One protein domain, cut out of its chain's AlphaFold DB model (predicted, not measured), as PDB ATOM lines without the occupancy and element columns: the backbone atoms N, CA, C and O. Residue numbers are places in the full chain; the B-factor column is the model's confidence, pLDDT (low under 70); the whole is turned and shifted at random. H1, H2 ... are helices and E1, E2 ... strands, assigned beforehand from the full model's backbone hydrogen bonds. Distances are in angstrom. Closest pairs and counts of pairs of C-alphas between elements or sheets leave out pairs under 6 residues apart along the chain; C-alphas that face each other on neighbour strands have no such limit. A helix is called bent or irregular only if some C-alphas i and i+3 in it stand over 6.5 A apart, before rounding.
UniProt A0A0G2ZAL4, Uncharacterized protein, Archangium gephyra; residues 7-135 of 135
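Overview. This is residues 7 to 135 of the 135 residues of an uncharacterized protein of Archangium gephyra (UniProt A0A0G2ZAL4). Look for two small lobes with the helix H3 between them: one lobe is a pair of short strands, E1 and E2, with the helical hairpin H1 and H2, and the other is a second short pair, E3 and E4, with H4 and H5. A long looping stretch with no named element, residues 52 to 79, runs from E2 to H3. The printed part has 129 residues, with five named helices and four named strands in the order E1 H1 H2 E2 H3 E3 H4 E4 H5; each sheet has two parallel strands, and the class is mostly helix. The whole is compact, with a radius of gyration of the C-alphas of 15.1 A and spans of 39 by 36 by 27 A.

Arrangement. Begin with E1, residues 7 to 9, and its parallel neighbour E2, residues 48 to 51, at 43 degrees; there N 8 and O 49 are 3.0 A apart, within hydrogen-bond range. Between them in the chain come H1, residues 13 to 21, and H2, residues 30 to 41, completing a strand-helix-strand unit, two parallel neighbour strands joined through helices, with a right-handed crossover. H1 and H2 form a hairpin and touch at a steep tilt of 39 degrees, opposite ways, H2 with residues 35 to 39 alone; their closest C-alphas, of Tyr 18 and Leu 35, are 6.6 A apart. Next find H3, residues 80 to 88, whose closest C-alpha pair with E1 is Val 85 and Asp 9, 6.2 A apart. H1 and H3 only just touch, only at their ends, with 3 pairs of C-alphas within 8 A, the closest those of Ile 14 and Lys 81 at 7.0 A. E3, residues 95 to 97, H4, residues 103 to 112, and E4, residues 117 to 119, make the second such unit, also right-handed. E3 and E4 are parallel at 29 degrees, with N 118 and O 95 2.8 A apart. H5, residues 122 to 133, touches H4 with residues 125 to 129 alone; the closest C-alphas, of Trp 104 and Lys 126, are 6.6 A apart. H3 and H4 are apart. In H1, H2, H3 and H5 every O i to N i+4 pair is within hydrogen-bond range; in H4, 4 of 6 are.

Along the chain. Find C-alpha 7 at (-5.092, 19.530, -15.904), where E1 begins. H2 spans 16.4 A, H4 14.0 A and H1 13.1 A. H4 is irregular, with C-alphas 105 and 108 7.6 A apart. H5 spans 16.3 A and ends at C-alpha 133, (-17.788, 3.109, -38.848).

Size, cuts and confidence. The C-alphas farthest apart, of Ala 46 and Ser 135, are 45.5 A apart. The printed part has no cut, and the link from E2 to H3, 28 residues, is long. Confidence is under 70 at residues 134 to 135.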
ATOM      1  N   VAL A   7      -3.982  19.453 -16.852       98.25
ATOM      2  CA  VAL A   7      -5.092  19.530 -15.904       98.25
ATOM      3  C   VAL A   7      -5.623  18.120 -15.680       98.25
ATOM      4  O   VAL A   7      -5.751  17.346 -16.628       98.25
ATOM      5  N   ILE A   8      -5.862  17.764 -14.422       98.25
ATOM      6  CA  ILE A   8      -6.331  16.442 -13.988       98.25
ATOM      7  C   ILE A   8      -7.441  16.598 -12.950       98.25
ATOM      8  O   ILE A   8      -7.547  17.645 -12.313       98.25
ATOM      9  N   ASP A   9      -8.242  15.554 -12.739       98.00
ATOM     10  CA  ASP A   9      -9.228  15.561 -11.662       98.00
ATOM     11  C   ASP A   9      -8.570  15.393 -10.282       98.00
ATOM     12  O   ASP A   9      -7.495  14.803 -10.121       98.00
ATOM     13  N   ASP A  10      -9.246  15.887  -9.257       96.88
ATOM     14  CA  ASP A  10      -8.790  15.853  -7.876       96.88
ATOM     15  C   ASP A  10      -8.894  14.467  -7.209       96.88
ATOM     16  O   ASP A  10      -8.195  14.233  -6.222       96.88
ATOM     17  N   LYS A  11      -9.673  13.514  -7.744       97.12
ATOM     18  CA  LYS A  11      -9.859  12.166  -7.152       97.12
ATOM     19  C   LYS A  11      -9.190  11.039  -7.939       97.12
ATOM     20  O   LYS A  11      -9.557   9.869  -7.781       97.12
ATOM     21  N   PHE A  12      -8.157  11.360  -8.721       96.69
ATOM     22  CA  PHE A  12      -7.309  10.383  -9.418       96.69
ATOM     23  C   PHE A  12      -8.016   9.574 -10.521       96.69
ATOM     24  O   PHE A  12      -7.472   8.564 -10.967       96.69
ATOM     25  N   ARG A  13      -9.210   9.963 -10.977       97.44
ATOM     26  CA  ARG A  13      -9.986   9.209 -11.979       97.44
ATOM     27  C   ARG A  13      -9.255   9.115 -13.319       97.44
ATOM     28  O   ARG A  13      -9.191   8.031 -13.894       97.44
ATOM     29  N   ILE A  14      -8.665  10.210 -13.800       97.25
ATOM     30  CA  ILE A  14      -7.867  10.233 -15.036       97.25
ATOM     31  C   ILE A  14      -6.591   9.407 -14.870       97.25
ATOM     32  O   ILE A  14      -6.283   8.568 -15.712       97.25
ATOM     33  N   ILE A  15      -5.865   9.595 -13.767       97.56
ATOM     34  CA  ILE A  15      -4.602   8.879 -13.534       97.56
ATOM     35  C   ILE A  15      -4.848   7.367 -13.431       97.56
ATOM     36  O   ILE A  15      -4.102   6.588 -14.020       97.56
ATOM     37  N   LYS A  16      -5.921   6.942 -12.748       96.75
ATOM     38  CA  LYS A  16      -6.315   5.527 -12.648       96.75
ATOM     39  C   LYS A  16      -6.604   4.903 -14.013       96.75
ATOM     40  O   LYS A  16      -6.220   3.759 -14.225       96.75
ATOM     41  N   GLU A  17      -7.209   5.644 -14.943       94.56
ATOM     42  CA  GLU A  17      -7.405   5.164 -16.318       94.56
ATOM     43  C   GLU A  17      -6.066   4.805 -16.974       94.56
ATOM     44  O   GLU A  17      -5.902   3.705 -17.497       94.56
ATOM     45  N   TYR A  18      -5.069   5.686 -16.866       94.88
ATOM     46  CA  TYR A  18      -3.736   5.420 -17.403       94.88
ATOM     47  C   TYR A  18      -3.052   4.255 -16.676       94.88
ATOM     48  O   TYR A  18      -2.475   3.390 -17.329       94.88
ATOM     49  N   MET A  19      -3.147   4.184 -15.344       96.31
ATOM     50  CA  MET A  19      -2.577   3.084 -14.551       96.31
ATOM     51  C   MET A  19      -3.159   1.713 -14.920       96.31
ATOM     52  O   MET A  19      -2.463   0.711 -14.789       96.31
ATOM     53  N   ASN A  20      -4.408   1.663 -15.390       94.88
ATOM     54  CA  ASN A  20      -5.048   0.428 -15.844       94.88
ATOM     55  C   ASN A  20      -4.560  -0.033 -17.228       94.88
ATOM     56  O   ASN A  20      -4.786  -1.184 -17.601       94.88
ATOM     57  N   LYS A  21      -3.951   0.860 -18.017       92.56
ATOM     58  CA  LYS A  21      -3.559   0.597 -19.412       92.56
ATOM     59  C   LYS A  21      -2.050   0.575 -19.632       92.56
ATOM     60  O   LYS A  21      -1.612   0.029 -20.642       92.56
ATOM     61  N   LEU A  22      -1.273   1.181 -18.737       95.19
ATOM     62  CA  LEU A  22       0.140   1.488 -18.949       95.19
ATOM     63  C   LEU A  22       1.002   1.061 -17.761       95.19
ATOM     64  O   LEU A  22       0.554   0.986 -16.616       95.19
ATOM     65  N   SER A  23       2.279   0.826 -18.042       92.94
ATOM     66  CA  SER A  23       3.282   0.502 -17.040       92.94
ATOM     67  C   SER A  23       3.703   1.745 -16.259       92.94
ATOM     68  O   SER A  23       4.125   2.760 -16.812       92.94
ATOM     69  N   GLN A  24       3.693   1.640 -14.932       94.00
ATOM     70  CA  GLN A  24       4.144   2.717 -14.043       94.00
ATOM     71  C   GLN A  24       5.677   2.840 -13.981       94.00
ATOM     72  O   GLN A  24       6.199   3.838 -13.483       94.00
ATOM     73  N   THR A  25       6.425   1.861 -14.508       91.81
ATOM     74  CA  THR A  25       7.901   1.910 -14.540       91.81
ATOM     75  C   THR A  25       8.426   3.008 -15.469       91.81
ATOM     76  O   THR A  25       9.564   3.475 -15.312       91.81
ATOM     77  N   GLY A  26       7.581   3.461 -16.401       89.81
ATOM     78  CA  GLY A  26       7.887   4.483 -17.392       89.81
ATOM     79  C   GLY A  26       8.429   3.950 -18.710       89.81
ATOM     80  O   GLY A  26       8.907   4.750 -19.506       89.81
ATOM     81  N   GLN A  27       8.436   2.631 -18.910       91.75
ATOM     82  CA  GLN A  27       9.013   1.947 -20.067       91.75
ATOM     83  C   GLN A  27       8.144   0.740 -20.472       91.75
ATOM     84  O   GLN A  27       7.499   0.159 -19.591       91.75
ATOM     85  N   PRO A  28       8.196   0.309 -21.750       93.94
ATOM     86  CA  PRO A  28       9.040   0.840 -22.835       93.94
ATOM     87  C   PRO A  28       8.397   1.978 -23.647       93.94
ATOM     88  O   PRO A  28       9.074   2.615 -24.451       93.94
ATOM     89  N   GLY A  29       7.095   2.221 -23.487       94.06
ATOM     90  CA  GLY A  29       6.329   3.114 -24.348       94.06
ATOM     91  C   GLY A  29       6.355   4.580 -23.919       94.06
ATOM     92  O   GLY A  29       6.534   4.927 -22.752       94.06
ATOM     93  N   VAL A  30       6.071   5.468 -24.876       92.75
ATOM     94  CA  VAL A  30       5.884   6.908 -24.611       92.75
ATOM     95  C   VAL A  30       4.717   7.180 -23.656       92.75
ATOM     96  O   VAL A  30       4.787   8.107 -22.854       92.75
ATOM     97  N   GLY A  31       3.673   6.344 -23.695       93.50
ATOM     98  CA  GLY A  31       2.561   6.396 -22.745       93.50
ATOM     99  C   GLY A  31       3.007   6.063 -21.321       93.50
ATOM    100  O   GLY A  31       2.647   6.778 -20.389       93.50
ATOM    101  N   ASP A  32       3.842   5.036 -21.152       95.94
ATOM    102  CA  ASP A  32       4.397   4.662 -19.848       95.94
ATOM    103  C   ASP A  32       5.236   5.817 -19.285       95.94
ATOM    104  O   ASP A  32       5.064   6.229 -18.135       95.94
ATOM    105  N   ALA A  33       6.114   6.392 -20.116       96.19
ATOM    106  CA  ALA A  33       6.937   7.540 -19.746       96.19
ATOM    107  C   ALA A  33       6.081   8.751 -19.331       96.19
ATOM    108  O   ALA A  33       6.397   9.418 -18.341       96.19
ATOM    109  N   PHE A  34       4.980   9.004 -20.044       95.44
ATOM    110  CA  PHE A  34       4.018  10.040 -19.684       95.44
ATOM    111  C   PHE A  34       3.346   9.748 -18.338       95.44
ATOM    112  O   PHE A  34       3.361  10.613 -17.466       95.44
ATOM    113  N   LEU A  35       2.840   8.531 -18.107       97.06
ATOM    114  CA  LEU A  35       2.233   8.161 -16.826       97.06
ATOM    115  C   LEU A  35       3.218   8.327 -15.662       97.06
ATOM    116  O   LEU A  35       2.873   8.927 -14.645       97.06
ATOM    117  N   LYS A  36       4.465   7.870 -15.814       97.31
ATOM    118  CA  LYS A  36       5.508   8.082 -14.801       97.31
ATOM    119  C   LYS A  36       5.731   9.566 -14.522       97.31
ATOM    120  O   LYS A  36       5.864   9.961 -13.362       97.31
ATOM    121  N   TRP A  37       5.761  10.397 -15.562       96.44
ATOM    122  CA  TRP A  37       5.886  11.843 -15.403       96.44
ATOM    123  C   TRP A  37       4.691  12.435 -14.643       96.44
ATOM    124  O   TRP A  37       4.908  13.217 -13.718       96.44
ATOM    125  N   VAL A  38       3.459  12.020 -14.958       96.81
ATOM    126  CA  VAL A  38       2.242  12.459 -14.253       96.81
ATOM    127  C   VAL A  38       2.293  12.053 -12.782       96.81
ATOM    128  O   VAL A  38       2.152  12.910 -11.917       96.81
ATOM    129  N   LEU A  39       2.582  10.786 -12.475       96.94
ATOM    130  CA  LEU A  39       2.687  10.293 -11.093       96.94
ATOM    131  C   LEU A  39       3.745  11.054 -10.281       96.94
ATOM    132  O   LEU A  39       3.551  11.302  -9.094       96.94
ATOM    133  N   THR A  40       4.828  11.476 -10.939       96.81
ATOM    134  CA  THR A  40       5.905  12.267 -10.327       96.81
ATOM    135  C   THR A  40       5.501  13.726 -10.075       96.81
ATOM    136  O   THR A  40       5.984  14.337  -9.127       96.81
ATOM    137  N   ASN A  41       4.640  14.308 -10.919       96.69
ATOM    138  CA  ASN A  41       4.366  15.751 -10.938       96.69
ATOM    139  C   ASN A  41       2.931  16.137 -10.547       96.69
ATOM    140  O   ASN A  41       2.640  17.325 -10.482       96.69
ATOM    141  N   GLN A  42       2.021  15.196 -10.293       96.44
ATOM    142  CA  GLN A  42       0.595  15.491 -10.062       96.44
ATOM    143  C   GLN A  42       0.309  16.399  -8.851       96.44
ATOM    144  O   GLN A  42      -0.723  17.060  -8.807       96.44
ATOM    145  N   THR A  43       1.246  16.506  -7.905       95.94
ATOM    146  CA  THR A  43       1.188  17.444  -6.769       95.94
ATOM    147  C   THR A  43       1.983  18.736  -6.986       95.94
ATOM    148  O   THR A  43       1.989  19.599  -6.112       95.94
ATOM    149  N   ASN A  44       2.669  18.886  -8.121       96.62
ATOM    150  CA  ASN A  44       3.467  20.060  -8.451       96.62
ATOM    151  C   ASN A  44       2.599  21.099  -9.188       96.62
ATOM    152  O   ASN A  44       2.318  20.908 -10.375       96.62
ATOM    153  N   PRO A  45       2.230  22.228  -8.553       95.44
ATOM    154  CA  PRO A  45       1.350  23.227  -9.162       95.44
ATOM    155  C   PRO A  45       1.973  23.945 -10.366       95.44
ATOM    156  O   PRO A  45       1.253  24.528 -11.164       95.44
ATOM    157  N   ALA A  46       3.299  23.883 -10.549       95.19
ATOM    158  CA  ALA A  46       3.957  24.411 -11.746       95.19
ATOM    159  C   ALA A  46       3.831  23.481 -12.970       95.19
ATOM    160  O   ALA A  46       4.324  23.815 -14.048       95.19
ATOM    161  N   ARG A  47       3.263  22.280 -12.790       96.19
ATOM    162  CA  ARG A  47       3.131  21.240 -13.822       96.19
ATOM    163  C   ARG A  47       1.714  20.692 -13.954       96.19
ATOM    164  O   ARG A  47       1.368  20.208 -15.028       96.19
ATOM    165  N   CYS A  48       0.930  20.726 -12.883       97.56
ATOM    166  CA  CYS A  48      -0.399  20.141 -12.837       97.56
ATOM    167  C   CYS A  48      -1.368  21.078 -12.114       97.56
ATOM    168  O   CYS A  48      -1.113  21.479 -10.980       97.56
ATOM    169  N   THR A  49      -2.508  21.360 -12.741       98.00
ATOM    170  CA  THR A  49      -3.685  21.892 -12.046       98.00
ATOM    171  C   THR A  49      -4.616  20.729 -11.739       98.00
ATOM    172  O   THR A  49      -4.906  19.917 -12.617       98.00
ATOM    173  N   ARG A  50      -5.095  20.649 -10.499       97.81
ATOM    174  CA  ARG A  50      -6.153  19.715 -10.109       97.81
ATOM    175  C   ARG A  50      -7.473  20.467 -10.092       97.81
ATOM    176  O   ARG A  50      -7.534  21.541  -9.499       97.81
ATOM    177  N   VAL A  51      -8.486  19.915 -10.741       98.00
ATOM    178  CA  VAL A  51      -9.849  20.452 -10.721       98.00
ATOM    179  C   VAL A  51     -10.770  19.466 -10.025       98.00
ATOM    180  O   VAL A  51     -10.626  18.250 -10.178       98.00
ATOM    181  N   GLU A  52     -11.685  19.996  -9.228       98.19
ATOM    182  CA  GLU A  52     -12.771  19.207  -8.668       98.19
ATOM    183  C   GLU A  52     -13.810  18.947  -9.756       98.19
ATOM    184  O   GLU A  52     -14.057  19.805 -10.600       98.19
ATOM    185  N   LEU A  53     -14.370  17.739  -9.748       98.38
ATOM    186  CA  LEU A  53     -15.500  17.366 -10.591       98.38
ATOM    187  C   LEU A  53     -16.650  16.894  -9.718       98.38
ATOM    188  O   LEU A  53     -16.424  16.099  -8.790       98.38
ATOM    189  N   THR A  54     -17.860  17.285 -10.095       98.31
ATOM    190  CA  THR A  54     -19.103  16.985  -9.386       98.31
ATOM    191  C   THR A  54     -19.818  15.831 -10.087       98.31
ATOM    192  O   THR A  54     -20.410  16.029 -11.146       98.31
ATOM    193  N   PRO A  55     -19.737  14.585  -9.577       97.44
ATOM    194  CA  PRO A  55     -20.368  13.452 -10.239       97.44
ATOM    195  C   PRO A  55     -21.888  13.548 -10.146       97.44
ATOM    196  O   PRO A  55     -22.420  13.887  -9.087       97.44
ATOM    197  N   GLN A  56     -22.579  13.148 -11.209       96.00
ATOM    198  CA  GLN A  56     -24.033  13.041 -11.191       96.00
ATOM    199  C   GLN A  56     -24.484  11.986 -10.172       96.00
ATOM    200  O   GLN A  56     -23.864  10.929 -10.019       96.00
ATOM    201  N   GLN A  57     -25.614  12.235  -9.505       93.50
ATOM    202  CA  GLN A  57     -26.141  11.341  -8.467       93.50
ATOM    203  C   GLN A  57     -26.424   9.917  -8.986       93.50
ATOM    204  O   GLN A  57     -26.277   8.945  -8.245       93.50
ATOM    205  N   HIS A  58     -26.841   9.790 -10.251       91.94
ATOM    206  CA  HIS A  58     -27.284   8.523 -10.843       91.94
ATOM    207  C   HIS A  58     -26.214   7.795 -11.674       91.94
ATOM    208  O   HIS A  58     -26.335   6.586 -11.864       91.94
ATOM    209  N   ASP A  59     -25.163   8.483 -12.133       93.56
ATOM    210  CA  ASP A  59     -24.004   7.854 -12.781       93.56
ATOM    211  C   ASP A  59     -22.708   8.552 -12.332       93.56
ATOM    212  O   ASP A  59     -22.434   9.672 -12.758       93.56
ATOM    213  N   PRO A  60     -21.855   7.903 -11.516       92.69
ATOM    214  CA  PRO A  60     -20.617   8.504 -11.016       92.69
ATOM    215  C   PRO A  60     -19.518   8.666 -12.084       92.69
ATOM    216  O   PRO A  60     -18.421   9.139 -11.768       92.69
ATOM    217  N   ARG A  61     -19.764   8.212 -13.320       94.12
ATOM    218  CA  ARG A  61     -18.909   8.458 -14.493       94.12
ATOM    219  C   ARG A  61     -19.380   9.663 -15.303       94.12
ATOM    220  O   ARG A  61     -18.687  10.061 -16.233       94.12
ATOM    221  N   ASP A  62     -20.534  10.212 -14.956       95.69
ATOM    222  CA  ASP A  62     -21.050  11.450 -15.505       95.69
ATOM    223  C   ASP A  62     -20.840  12.595 -14.517       95.69
ATOM    224  O   ASP A  62     -20.721  12.369 -13.310       95.69
ATOM    225  N   PHE A  63     -20.763  13.818 -15.027       97.81
ATOM    226  CA  PHE A  63     -20.375  14.985 -14.239       97.81
ATOM    227  C   PHE A  63     -21.259  16.179 -14.575       97.81
ATOM    228  O   PHE A  63     -21.659  16.336 -15.725       97.81
ATOM    229  N   GLU A  64     -21.543  17.032 -13.594       97.88
ATOM    230  CA  GLU A  64     -22.259  18.295 -13.828       97.88
ATOM    231  C   GLU A  64     -21.493  19.204 -14.801       97.88
ATOM    232  O   GLU A  64     -22.102  19.957 -15.555       97.88
ATOM    233  N   GLU A  65     -20.162  19.095 -14.834       98.06
ATOM    234  CA  GLU A  65     -19.303  19.863 -15.734       98.06
ATOM    235  C   GLU A  65     -19.225  19.277 -17.157       98.06
ATOM    236  O   GLU A  65     -18.613  19.884 -18.035       98.06
ATOM    237  N   PHE A  66     -19.814  18.103 -17.421       98.00
ATOM    238  CA  PHE A  66     -19.913  17.576 -18.784       98.00
ATOM    239  C   PHE A  66     -21.028  18.314 -19.556       98.00
ATOM    240  O   PHE A  66     -22.115  18.495 -19.006       98.00
ATOM    241  N   PRO A  67     -20.818  18.730 -20.824       96.88
ATOM    242  CA  PRO A  67     -21.818  19.505 -21.554       96.88
ATOM    243  C   PRO A  67     -23.160  18.762 -21.703       96.88
ATOM    244  O   PRO A  67     -23.171  17.628 -22.196       96.88
ATOM    245  N   PRO A  68     -24.296  19.387 -21.336       93.88
ATOM    246  CA  PRO A  68     -25.620  18.785 -21.466       93.88
ATOM    247  C   PRO A  68     -26.146  18.919 -22.908       93.88
ATOM    248  O   PRO A  68     -27.128  19.613 -23.159       93.88
ATOM    249  N   ASP A  69     -25.468  18.281 -23.865       95.44
ATOM    250  CA  ASP A  69     -25.818  18.300 -25.293       95.44
ATOM    251  C   ASP A  69     -26.260  16.903 -25.765       95.44
ATOM    252  O   ASP A  69     -25.551  15.909 -25.578       95.44
ATOM    253  N   GLU A  70     -27.436  16.811 -26.395       94.75
ATOM    254  CA  GLU A  70     -27.992  15.550 -26.906       94.75
ATOM    255  C   GLU A  70     -27.099  14.898 -27.972       94.75
ATOM    256  O   GLU A  70     -27.030  13.668 -28.051       94.75
ATOM    257  N   ALA A  71     -26.348  15.686 -28.748       94.94
ATOM    258  CA  ALA A  71     -25.382  15.170 -29.714       94.94
ATOM    259  C   ALA A  71     -24.221  14.421 -29.035       94.94
ATOM    260  O   ALA A  71     -23.547  13.613 -29.679       94.94
ATOM    261  N   LEU A  72     -24.003  14.634 -27.732       95.56
ATOM    262  CA  LEU A  72     -23.024  13.922 -26.911       95.56
ATOM    263  C   LEU A  72     -23.631  12.763 -26.104       95.56
ATOM    264  O   LEU A  72     -22.906  12.110 -25.353       95.56
ATOM    265  N   ALA A  73     -24.914  12.426 -26.284       90.81
ATOM    266  CA  ALA A  73     -25.556  11.325 -25.557       90.81
ATOM    267  C   ALA A  73     -24.834   9.974 -25.747       90.81
ATOM    268  O   ALA A  73     -24.754   9.167 -24.822       90.81
ATOM    269  N   GLY A  74     -24.258   9.749 -26.935       89.38
ATOM    270  CA  GLY A  74     -23.464   8.561 -27.264       89.38
ATOM    271  C   GLY A  74     -21.993   8.613 -26.831       89.38
ATOM    272  O   GLY A  74     -21.240   7.696 -27.159       89.38
ATOM    273  N   PHE A  75     -21.551   9.671 -26.142       95.38
ATOM    274  CA  PHE A  75     -20.165   9.809 -25.697       95.38
ATOM    275  C   PHE A  75     -19.841   8.802 -24.586       95.38
ATOM    276  O   PHE A  75     -20.617   8.646 -23.637       95.38
ATOM    277  N   ASP A  76     -18.691   8.127 -24.700       94.75
ATOM    278  CA  ASP A  76     -18.280   7.049 -23.794       94.75
ATOM    279  C   ASP A  76     -18.261   7.555 -22.336       94.75
ATOM    280  O   ASP A  76     -17.498   8.475 -22.026       94.75
ATOM    281  N   PRO A  77     -19.072   6.979 -21.423       95.00
ATOM    282  CA  PRO A  77     -19.124   7.418 -20.030       95.00
ATOM    283  C   PRO A  77     -17.758   7.392 -19.345       95.00
ATOM    284  O   PRO A  77     -17.468   8.237 -18.505       95.00
ATOM    285  N   SER A  78     -16.884   6.449 -19.714       93.69
ATOM    286  CA  SER A  78     -15.544   6.387 -19.132       93.69
ATOM    287  C   SER A  78     -14.687   7.597 -19.517       93.69
ATOM    288  O   SER A  78     -13.838   8.004 -18.726       93.69
ATOM    289  N   ASP A  79     -14.946   8.227 -20.660       95.94
ATOM    290  CA  ASP A  79     -14.176   9.356 -21.177       95.94
ATOM    291  C   ASP A  79     -14.719  10.727 -20.757       95.94
ATOM    292  O   ASP A  79     -14.002  11.727 -20.851       95.94
ATOM    293  N   ARG A  80     -15.948  10.799 -20.229       97.56
ATOM    294  CA  ARG A  80     -16.583  12.067 -19.815       97.56
ATOM    295  C   ARG A  80     -15.746  12.860 -18.818       97.56
ATOM    296  O   ARG A  80     -15.711  14.084 -18.891       97.56
ATOM    297  N   LYS A  81     -14.975  12.175 -17.966       97.81
ATOM    298  CA  LYS A  81     -14.031  12.794 -17.018       97.81
ATOM    299  C   LYS A  81     -13.018  13.734 -17.688       97.81
ATOM    300  O   LYS A  81     -12.659  14.744 -17.100       97.81
ATOM    301  N   PHE A  82     -12.559  13.435 -18.905       98.12
ATOM    302  CA  PHE A  82     -11.591  14.283 -19.612       98.12
ATOM    303  C   PHE A  82     -12.228  15.583 -20.108       98.12
ATOM    304  O   PHE A  82     -11.622  16.647 -20.002       98.12
ATOM    305  N   VAL A  83     -13.457  15.490 -20.619       98.19
ATOM    306  CA  VAL A  83     -14.245  16.647 -21.059       98.19
ATOM    307  C   VAL A  83     -14.630  17.509 -19.861       98.19
ATOM    308  O   VAL A  83     -14.357  18.706 -19.868       98.19
ATOM    309  N   ALA A  84     -15.137  16.886 -18.798       98.50
ATOM    310  CA  ALA A  84     -15.495  17.566 -17.559       98.50
ATOM    311  C   ALA A  84     -14.302  18.328 -16.953       98.50
ATOM    312  O   ALA A  84     -14.457  19.475 -16.556       98.50
ATOM    313  N   VAL A  85     -13.085  17.759 -16.957       98.56
ATOM    314  CA  VAL A  85     -11.871  18.473 -16.503       98.56
ATOM    315  C   VAL A  85     -11.578  19.725 -17.335       98.56
ATOM    316  O   VAL A  85     -11.161  20.742 -16.779       98.56
ATOM    317  N   SER A  86     -11.769  19.663 -18.656       98.31
ATOM    318  CA  SER A  86     -11.590  20.829 -19.528       98.31
ATOM    319  C   SER A  86     -12.624  21.909 -19.197       98.31
ATOM    320  O   SER A  86     -12.239  23.045 -18.932       98.31
ATOM    321  N   CYS A  87     -13.905  21.541 -19.111       98.19
ATOM    322  CA  CYS A  87     -15.010  22.455 -18.804       98.19
ATOM    323  C   CYS A  87     -14.939  23.057 -17.389       98.19
ATOM    324  O   CYS A  87     -15.266  24.224 -17.198       98.19
ATOM    325  N   ALA A  88     -14.479  22.293 -16.395       98.19
ATOM    326  CA  ALA A  88     -14.341  22.761 -15.014       98.19
ATOM    327  C   ALA A  88     -13.211  23.792 -14.843       98.19
ATOM    328  O   ALA A  88     -13.211  24.592 -13.906       98.19
ATOM    329  N   HIS A  89     -12.203  23.769 -15.720       98.00
ATOM    330  CA  HIS A  89     -11.076  24.684 -15.630       98.00
ATOM    331  C   HIS A  89     -11.431  26.044 -16.263       98.00
ATOM    332  O   HIS A  89     -11.793  26.079 -17.437       98.00
ATOM    333  N   PRO A  90     -11.206  27.195 -15.592       96.12
ATOM    334  CA  PRO A  90     -11.613  28.511 -16.110       96.12
ATOM    335  C   PRO A  90     -11.103  28.826 -17.524       96.12
ATOM    336  O   PRO A  90     -11.804  29.415 -18.340       96.12
ATOM    337  N   ALA A  91      -9.876  28.398 -17.834       96.06
ATOM    338  CA  ALA A  91      -9.263  28.599 -19.147       96.06
ATOM    339  C   ALA A  91      -9.709  27.609 -20.244       96.06
ATOM    340  O   ALA A  91      -9.210  27.729 -21.357       96.06
ATOM    341  N   HIS A  92     -10.572  26.628 -19.941       96.75
ATOM    342  CA  HIS A  92     -11.067  25.619 -20.890       96.75
ATOM    343  C   HIS A  92      -9.950  24.998 -21.756       96.75
ATOM    344  O   HIS A  92      -9.934  25.150 -22.982       96.75
ATOM    345  N   PRO A  93      -8.933  24.367 -21.132       97.19
ATOM    346  CA  PRO A  93      -7.743  23.915 -21.835       97.19
ATOM    347  C   PRO A  93      -8.100  22.858 -22.889       97.19
ATOM    348  O   PRO A  93      -8.960  22.008 -22.640       97.19
ATOM    349  N   PRO A  94      -7.413  22.854 -24.044       97.38
ATOM    350  CA  PRO A  94      -7.672  21.865 -25.076       97.38
ATOM    351  C   PRO A  94      -7.311  20.457 -24.596       97.38
ATOM    352  O   PRO A  94      -6.326  20.253 -23.881       97.38
ATOM    353  N   ILE A  95      -8.075  19.469 -25.052       97.88
ATOM    354  CA  ILE A  95      -7.817  18.053 -24.794       97.88
ATOM    355  C   ILE A  95      -6.933  17.515 -25.914       97.88
ATOM    356  O   ILE A  95      -7.297  17.575 -27.088       97.88
ATOM    357  N   LEU A  96      -5.775  16.962 -25.561       96.25
ATOM    358  CA  LEU A  96      -4.889  16.312 -26.523       96.25
ATOM    359  C   LEU A  96      -5.275  14.833 -26.660       96.25
ATOM    360  O   LEU A  96      -5.024  14.046 -25.749       96.25
ATOM    361  N   GLN A  97      -5.862  14.445 -27.794       95.25
ATOM    362  CA  GLN A  97      -6.262  13.061 -28.070       95.25
ATOM    363  C   GLN A  97      -5.241  12.384 -28.992       95.25
ATOM    364  O   GLN A  97      -4.980  12.837 -30.108       95.25
ATOM    365  N   ALA A  98      -4.639  11.296 -28.518       91.81
ATOM    366  CA  ALA A  98      -3.523  10.640 -29.193       91.81
ATOM    367  C   ALA A  98      -3.942   9.429 -30.034       91.81
ATOM    368  O   ALA A  98      -3.381   9.218 -31.109       91.81
ATOM    369  N   THR A  99      -4.884   8.618 -29.547       86.12
ATOM    370  CA  THR A  99      -5.116   7.271 -30.096       86.12
ATOM    371  C   THR A  99      -6.584   6.890 -30.231       86.12
ATOM    372  O   THR A  99      -6.894   6.021 -31.049       86.12
ATOM    373  N   ASP A 100      -7.503   7.510 -29.482       90.06
ATOM    374  CA  ASP A 100      -8.905   7.101 -29.531       90.06
ATOM    375  C   ASP A 100      -9.652   7.725 -30.717       90.06
ATOM    376  O   ASP A 100     -10.001   8.908 -30.737       90.06
ATOM    377  N   SER A 101      -9.934   6.887 -31.715       92.50
ATOM    378  CA  SER A 101     -10.691   7.264 -32.904       92.50
ATOM    379  C   SER A 101     -12.199   7.392 -32.702       92.50
ATOM    380  O   SER A 101     -12.871   7.913 -33.591       92.50
ATOM    381  N   LYS A 102     -12.763   6.976 -31.561       91.19
ATOM    382  CA  LYS A 102     -14.193   7.178 -31.263       91.19
ATOM    383  C   LYS A 102     -14.537   8.662 -31.132       91.19
ATOM    384  O   LYS A 102     -15.578   9.093 -31.617       91.19
ATOM    385  N   TRP A 103     -13.620   9.453 -30.574       95.31
ATOM    386  CA  TRP A 103     -13.784  10.898 -30.389       95.31
ATOM    387  C   TRP A 103     -13.914  11.660 -31.714       95.31
ATOM    388  O   TRP A 103     -14.480  12.749 -31.753       95.31
ATOM    389  N   TRP A 104     -13.417  11.094 -32.819       94.81
ATOM    390  CA  TRP A 104     -13.422  11.758 -34.122       94.81
ATOM    391  C   TRP A 104     -14.831  12.094 -34.627       94.81
ATOM    392  O   TRP A 104     -15.037  13.172 -35.191       94.81
ATOM    393  N   GLY A 105     -15.797  11.193 -34.423       92.50
ATOM    394  CA  GLY A 105     -17.177  11.371 -34.888       92.50
ATOM    395  C   GLY A 105     -17.940  12.453 -34.121       92.50
ATOM    396  O   GLY A 105     -18.791  13.120 -34.693       92.50
ATOM    397  N   LEU A 106     -17.580  12.676 -32.855       93.88
ATOM    398  CA  LEU A 106     -18.245  13.626 -31.956       93.88
ATOM    399  C   LEU A 106     -17.476  14.948 -31.805       93.88
ATOM    400  O   LEU A 106     -17.888  15.820 -31.047       93.88
ATOM    401  N   ARG A 107     -16.369  15.133 -32.540       94.25
ATOM    402  CA  ARG A 107     -15.499  16.319 -32.416       94.25
ATOM    403  C   ARG A 107     -16.222  17.640 -32.701       94.25
ATOM    404  O   ARG A 107     -15.888  18.648 -32.093       94.25
ATOM    405  N   GLU A 108     -17.186  17.637 -33.620       95.25
ATOM    406  CA  GLU A 108     -17.961  18.835 -33.976       95.25
ATOM    407  C   GLU A 108     -18.973  19.187 -32.880       95.25
ATOM    408  O   GLU A 108     -19.080  20.356 -32.525       95.25
ATOM    409  N   ALA A 109     -19.617  18.185 -32.271       96.75
ATOM    410  CA  ALA A 109     -20.496  18.366 -31.111       96.75
ATOM    411  C   ALA A 109     -19.725  18.830 -29.860       96.75
ATOM    412  O   ALA A 109     -20.178  19.688 -29.109       96.75
ATOM    413  N   LEU A 110     -18.510  18.315 -29.648       97.25
ATOM    414  CA  LEU A 110     -17.625  18.824 -28.596       97.25
ATOM    415  C   LEU A 110     -17.249  20.290 -28.855       97.25
ATOM    416  O   LEU A 110     -17.340  21.117 -27.950       97.25
ATOM    417  N   ALA A 111     -16.893  20.632 -30.095       97.00
ATOM    418  CA  ALA A 111     -16.536  21.999 -30.462       97.00
ATOM    419  C   ALA A 111     -17.710  22.983 -30.311       97.00
ATOM    420  O   ALA A 111     -17.492  24.103 -29.848       97.00
ATOM    421  N   SER A 112     -18.950  22.584 -30.633       96.81
ATOM    422  CA  SER A 112     -20.137  23.427 -30.403       96.81
ATOM    423  C   SER A 112     -20.403  23.686 -28.918       96.81
ATOM    424  O   SER A 112     -20.941  24.734 -28.575       96.81
ATOM    425  N   CYS A 113     -19.950  22.786 -28.041       96.44
ATOM    426  CA  CYS A 113     -19.971  22.957 -26.587       96.44
ATOM    427  C   CYS A 113     -18.759  23.735 -26.035       96.44
ATOM    428  O   CYS A 113     -18.577  23.803 -24.822       96.44
ATOM    429  N   GLY A 114     -17.889  24.279 -26.894       95.62
ATOM    430  CA  GLY A 114     -16.667  24.977 -26.476       95.62
ATOM    431  C   GLY A 114     -15.519  24.053 -26.048       95.62
ATOM    432  O   GLY A 114     -14.509  24.530 -25.531       95.62
ATOM    433  N   VAL A 115     -15.635  22.741 -26.279       97.75
ATOM    434  CA  VAL A 115     -14.600  21.756 -25.947       97.75
ATOM    435  C   VAL A 115     -13.663  21.575 -27.138       97.75
ATOM    436  O   VAL A 115     -13.987  20.929 -28.136       97.75
ATOM    437  N   ASN A 116     -12.454  22.116 -27.012       96.31
ATOM    438  CA  ASN A 116     -11.434  22.023 -28.050       96.31
ATOM    439  C   ASN A 116     -10.645  20.715 -27.932       96.31
ATOM    440  O   ASN A 116      -9.903  20.510 -26.971       96.31
ATOM    441  N   VAL A 117     -10.754  19.842 -28.936       97.44
ATOM    442  CA  VAL A 117      -9.975  18.597 -29.014       97.44
ATOM    443  C   VAL A 117      -8.896  18.721 -30.083       97.44
ATOM    444  O   VAL A 117      -9.188  18.920 -31.262       97.44
ATOM    445  N   HIS A 118      -7.637  18.564 -29.687       96.94
ATOM    446  CA  HIS A 118      -6.496  18.512 -30.594       96.94
ATOM    447  C   HIS A 118      -6.039  17.066 -30.767       96.94
ATOM    448  O   HIS A 118      -5.465  16.452 -29.865       96.94
ATOM    449  N   PHE A 119      -6.270  16.524 -31.956       95.56
ATOM    450  CA  PHE A 119      -5.783  15.205 -32.328       95.56
ATOM    451  C   PHE A 119      -4.294  15.278 -32.679       95.56
ATOM    452  O   PHE A 119      -3.915  16.013 -33.588       95.56
ATOM    453  N   LEU A 120      -3.445  14.515 -31.984       92.94
ATOM    454  CA  LEU A 120      -1.989  14.568 -32.192       92.94
ATOM    455  C   LEU A 120      -1.556  14.000 -33.553       92.94
ATOM    456  O   LEU A 120      -0.532  14.408 -34.093       92.94
ATOM    457  N   CYS A 121      -2.336  13.067 -34.108       93.00
ATOM    458  CA  CYS A 121      -2.153  12.536 -35.459       93.00
ATOM    459  C   CYS A 121      -3.520  12.422 -36.162       93.00
ATOM    460  O   CYS A 121      -4.119  11.340 -36.190       93.00
ATOM    461  N   PRO A 122      -4.066  13.540 -36.679       92.38
ATOM    462  CA  PRO A 122      -5.447  13.604 -37.153       92.38
ATOM    463  C   PRO A 122      -5.707  12.680 -38.347       92.38
ATOM    464  O   PRO A 122      -6.754  12.040 -38.390       92.38
ATOM    465  N   ASP A 123      -4.752  12.541 -39.272       92.25
ATOM    466  CA  ASP A 123      -4.900  11.668 -40.445       92.25
ATOM    467  C   ASP A 123      -5.045  10.196 -40.047       92.25
ATOM    468  O   ASP A 123      -5.936   9.496 -40.534       92.25
ATOM    469  N   HIS A 124      -4.218   9.738 -39.102       91.00
ATOM    470  CA  HIS A 124      -4.285   8.371 -38.596       91.00
ATOM    471  C   HIS A 124      -5.598   8.107 -37.851       91.00
ATOM    472  O   HIS A 124      -6.253   7.089 -38.074       91.00
ATOM    473  N   ILE A 125      -6.020   9.046 -37.002       92.38
ATOM    474  CA  ILE A 125      -7.259   8.934 -36.229       92.38
ATOM    475  C   ILE A 125      -8.489   8.927 -37.143       92.38
ATOM    476  O   ILE A 125      -9.380   8.094 -36.962       92.38
ATOM    477  N   LYS A 126      -8.522   9.802 -38.155       91.75
ATOM    478  CA  LYS A 126      -9.587   9.854 -39.163       91.75
ATOM    479  C   LYS A 126      -9.711   8.534 -39.917       91.75
ATOM    480  O   LYS A 126     -10.821   8.040 -40.106       91.75
ATOM    481  N   GLU A 127      -8.589   7.957 -40.337       91.94
ATOM    482  CA  GLU A 127      -8.556   6.673 -41.041       91.94
ATOM    483  C   GLU A 127      -9.036   5.518 -40.147       91.94
ATOM    484  O   GLU A 127      -9.885   4.724 -40.553       91.94
ATOM    485  N   LEU A 128      -8.571   5.457 -38.895       90.69
ATOM    486  CA  LEU A 128      -9.048   4.475 -37.918       90.69
ATOM    487  C   LEU A 128     -10.546   4.608 -37.631       90.69
ATOM    488  O   LEU A 128     -11.218   3.599 -37.425       90.69
ATOM    489  N   HIS A 129     -11.071   5.833 -37.577       91.25
ATOM    490  CA  HIS A 129     -12.497   6.071 -37.378       91.25
ATOM    491  C   HIS A 129     -13.309   5.524 -38.554       91.25
ATOM    492  O   HIS A 129     -14.198   4.704 -38.340       91.25
ATOM    493  N   LYS A 130     -12.933   5.877 -39.793       90.88
ATOM    494  CA  LYS A 130     -13.590   5.381 -41.014       90.88
ATOM    495  C   LYS A 130     -13.660   3.856 -41.069       90.88
ATOM    496  O   LYS A 130     -14.698   3.317 -41.426       90.88
ATOM    497  N   ARG A 131     -12.581   3.159 -40.696       89.75
ATOM    498  CA  ARG A 131     -12.552   1.684 -40.672       89.75
ATOM    499  C   ARG A 131     -13.526   1.082 -39.662       89.75
ATOM    500  O   ARG A 131     -14.059   0.015 -39.918       89.75
ATOM    501  N   LYS A 132     -13.748   1.749 -38.524       86.19
ATOM    502  CA  LYS A 132     -14.676   1.285 -37.481       86.19
ATOM    503  C   LYS A 132     -16.139   1.588 -37.803       86.19
ATOM    504  O   LYS A 132     -16.999   0.844 -37.357       86.19
ATOM    505  N   THR A 133     -16.417   2.679 -38.519       83.44
ATOM    506  CA  THR A 133     -17.788   3.109 -38.848       83.44
ATOM    507  C   THR A 133     -18.252   2.679 -40.239       83.44
ATOM    508  O   THR A 133     -19.432   2.783 -40.537       83.44
ATOM    509  N   GLY A 134     -17.327   2.271 -41.111       67.19
ATOM    510  CA  GLY A 134     -17.593   1.819 -42.480       67.19
ATOM    511  C   GLY A 134     -17.644   0.298 -42.647       67.19
ATOM    512  O   GLY A 134     -17.470  -0.171 -43.769       67.19
ATOM    513  N   SER A 135     -17.809  -0.460 -41.556       48.91
ATOM    514  CA  SER A 135     -18.099  -1.905 -41.557       48.91
ATOM    515  C   SER A 135     -19.536  -2.164 -41.141       48.91
ATOM    516  O   SER A 135     -19.989  -1.473 -40.202       48.91
TER     517      SER A 135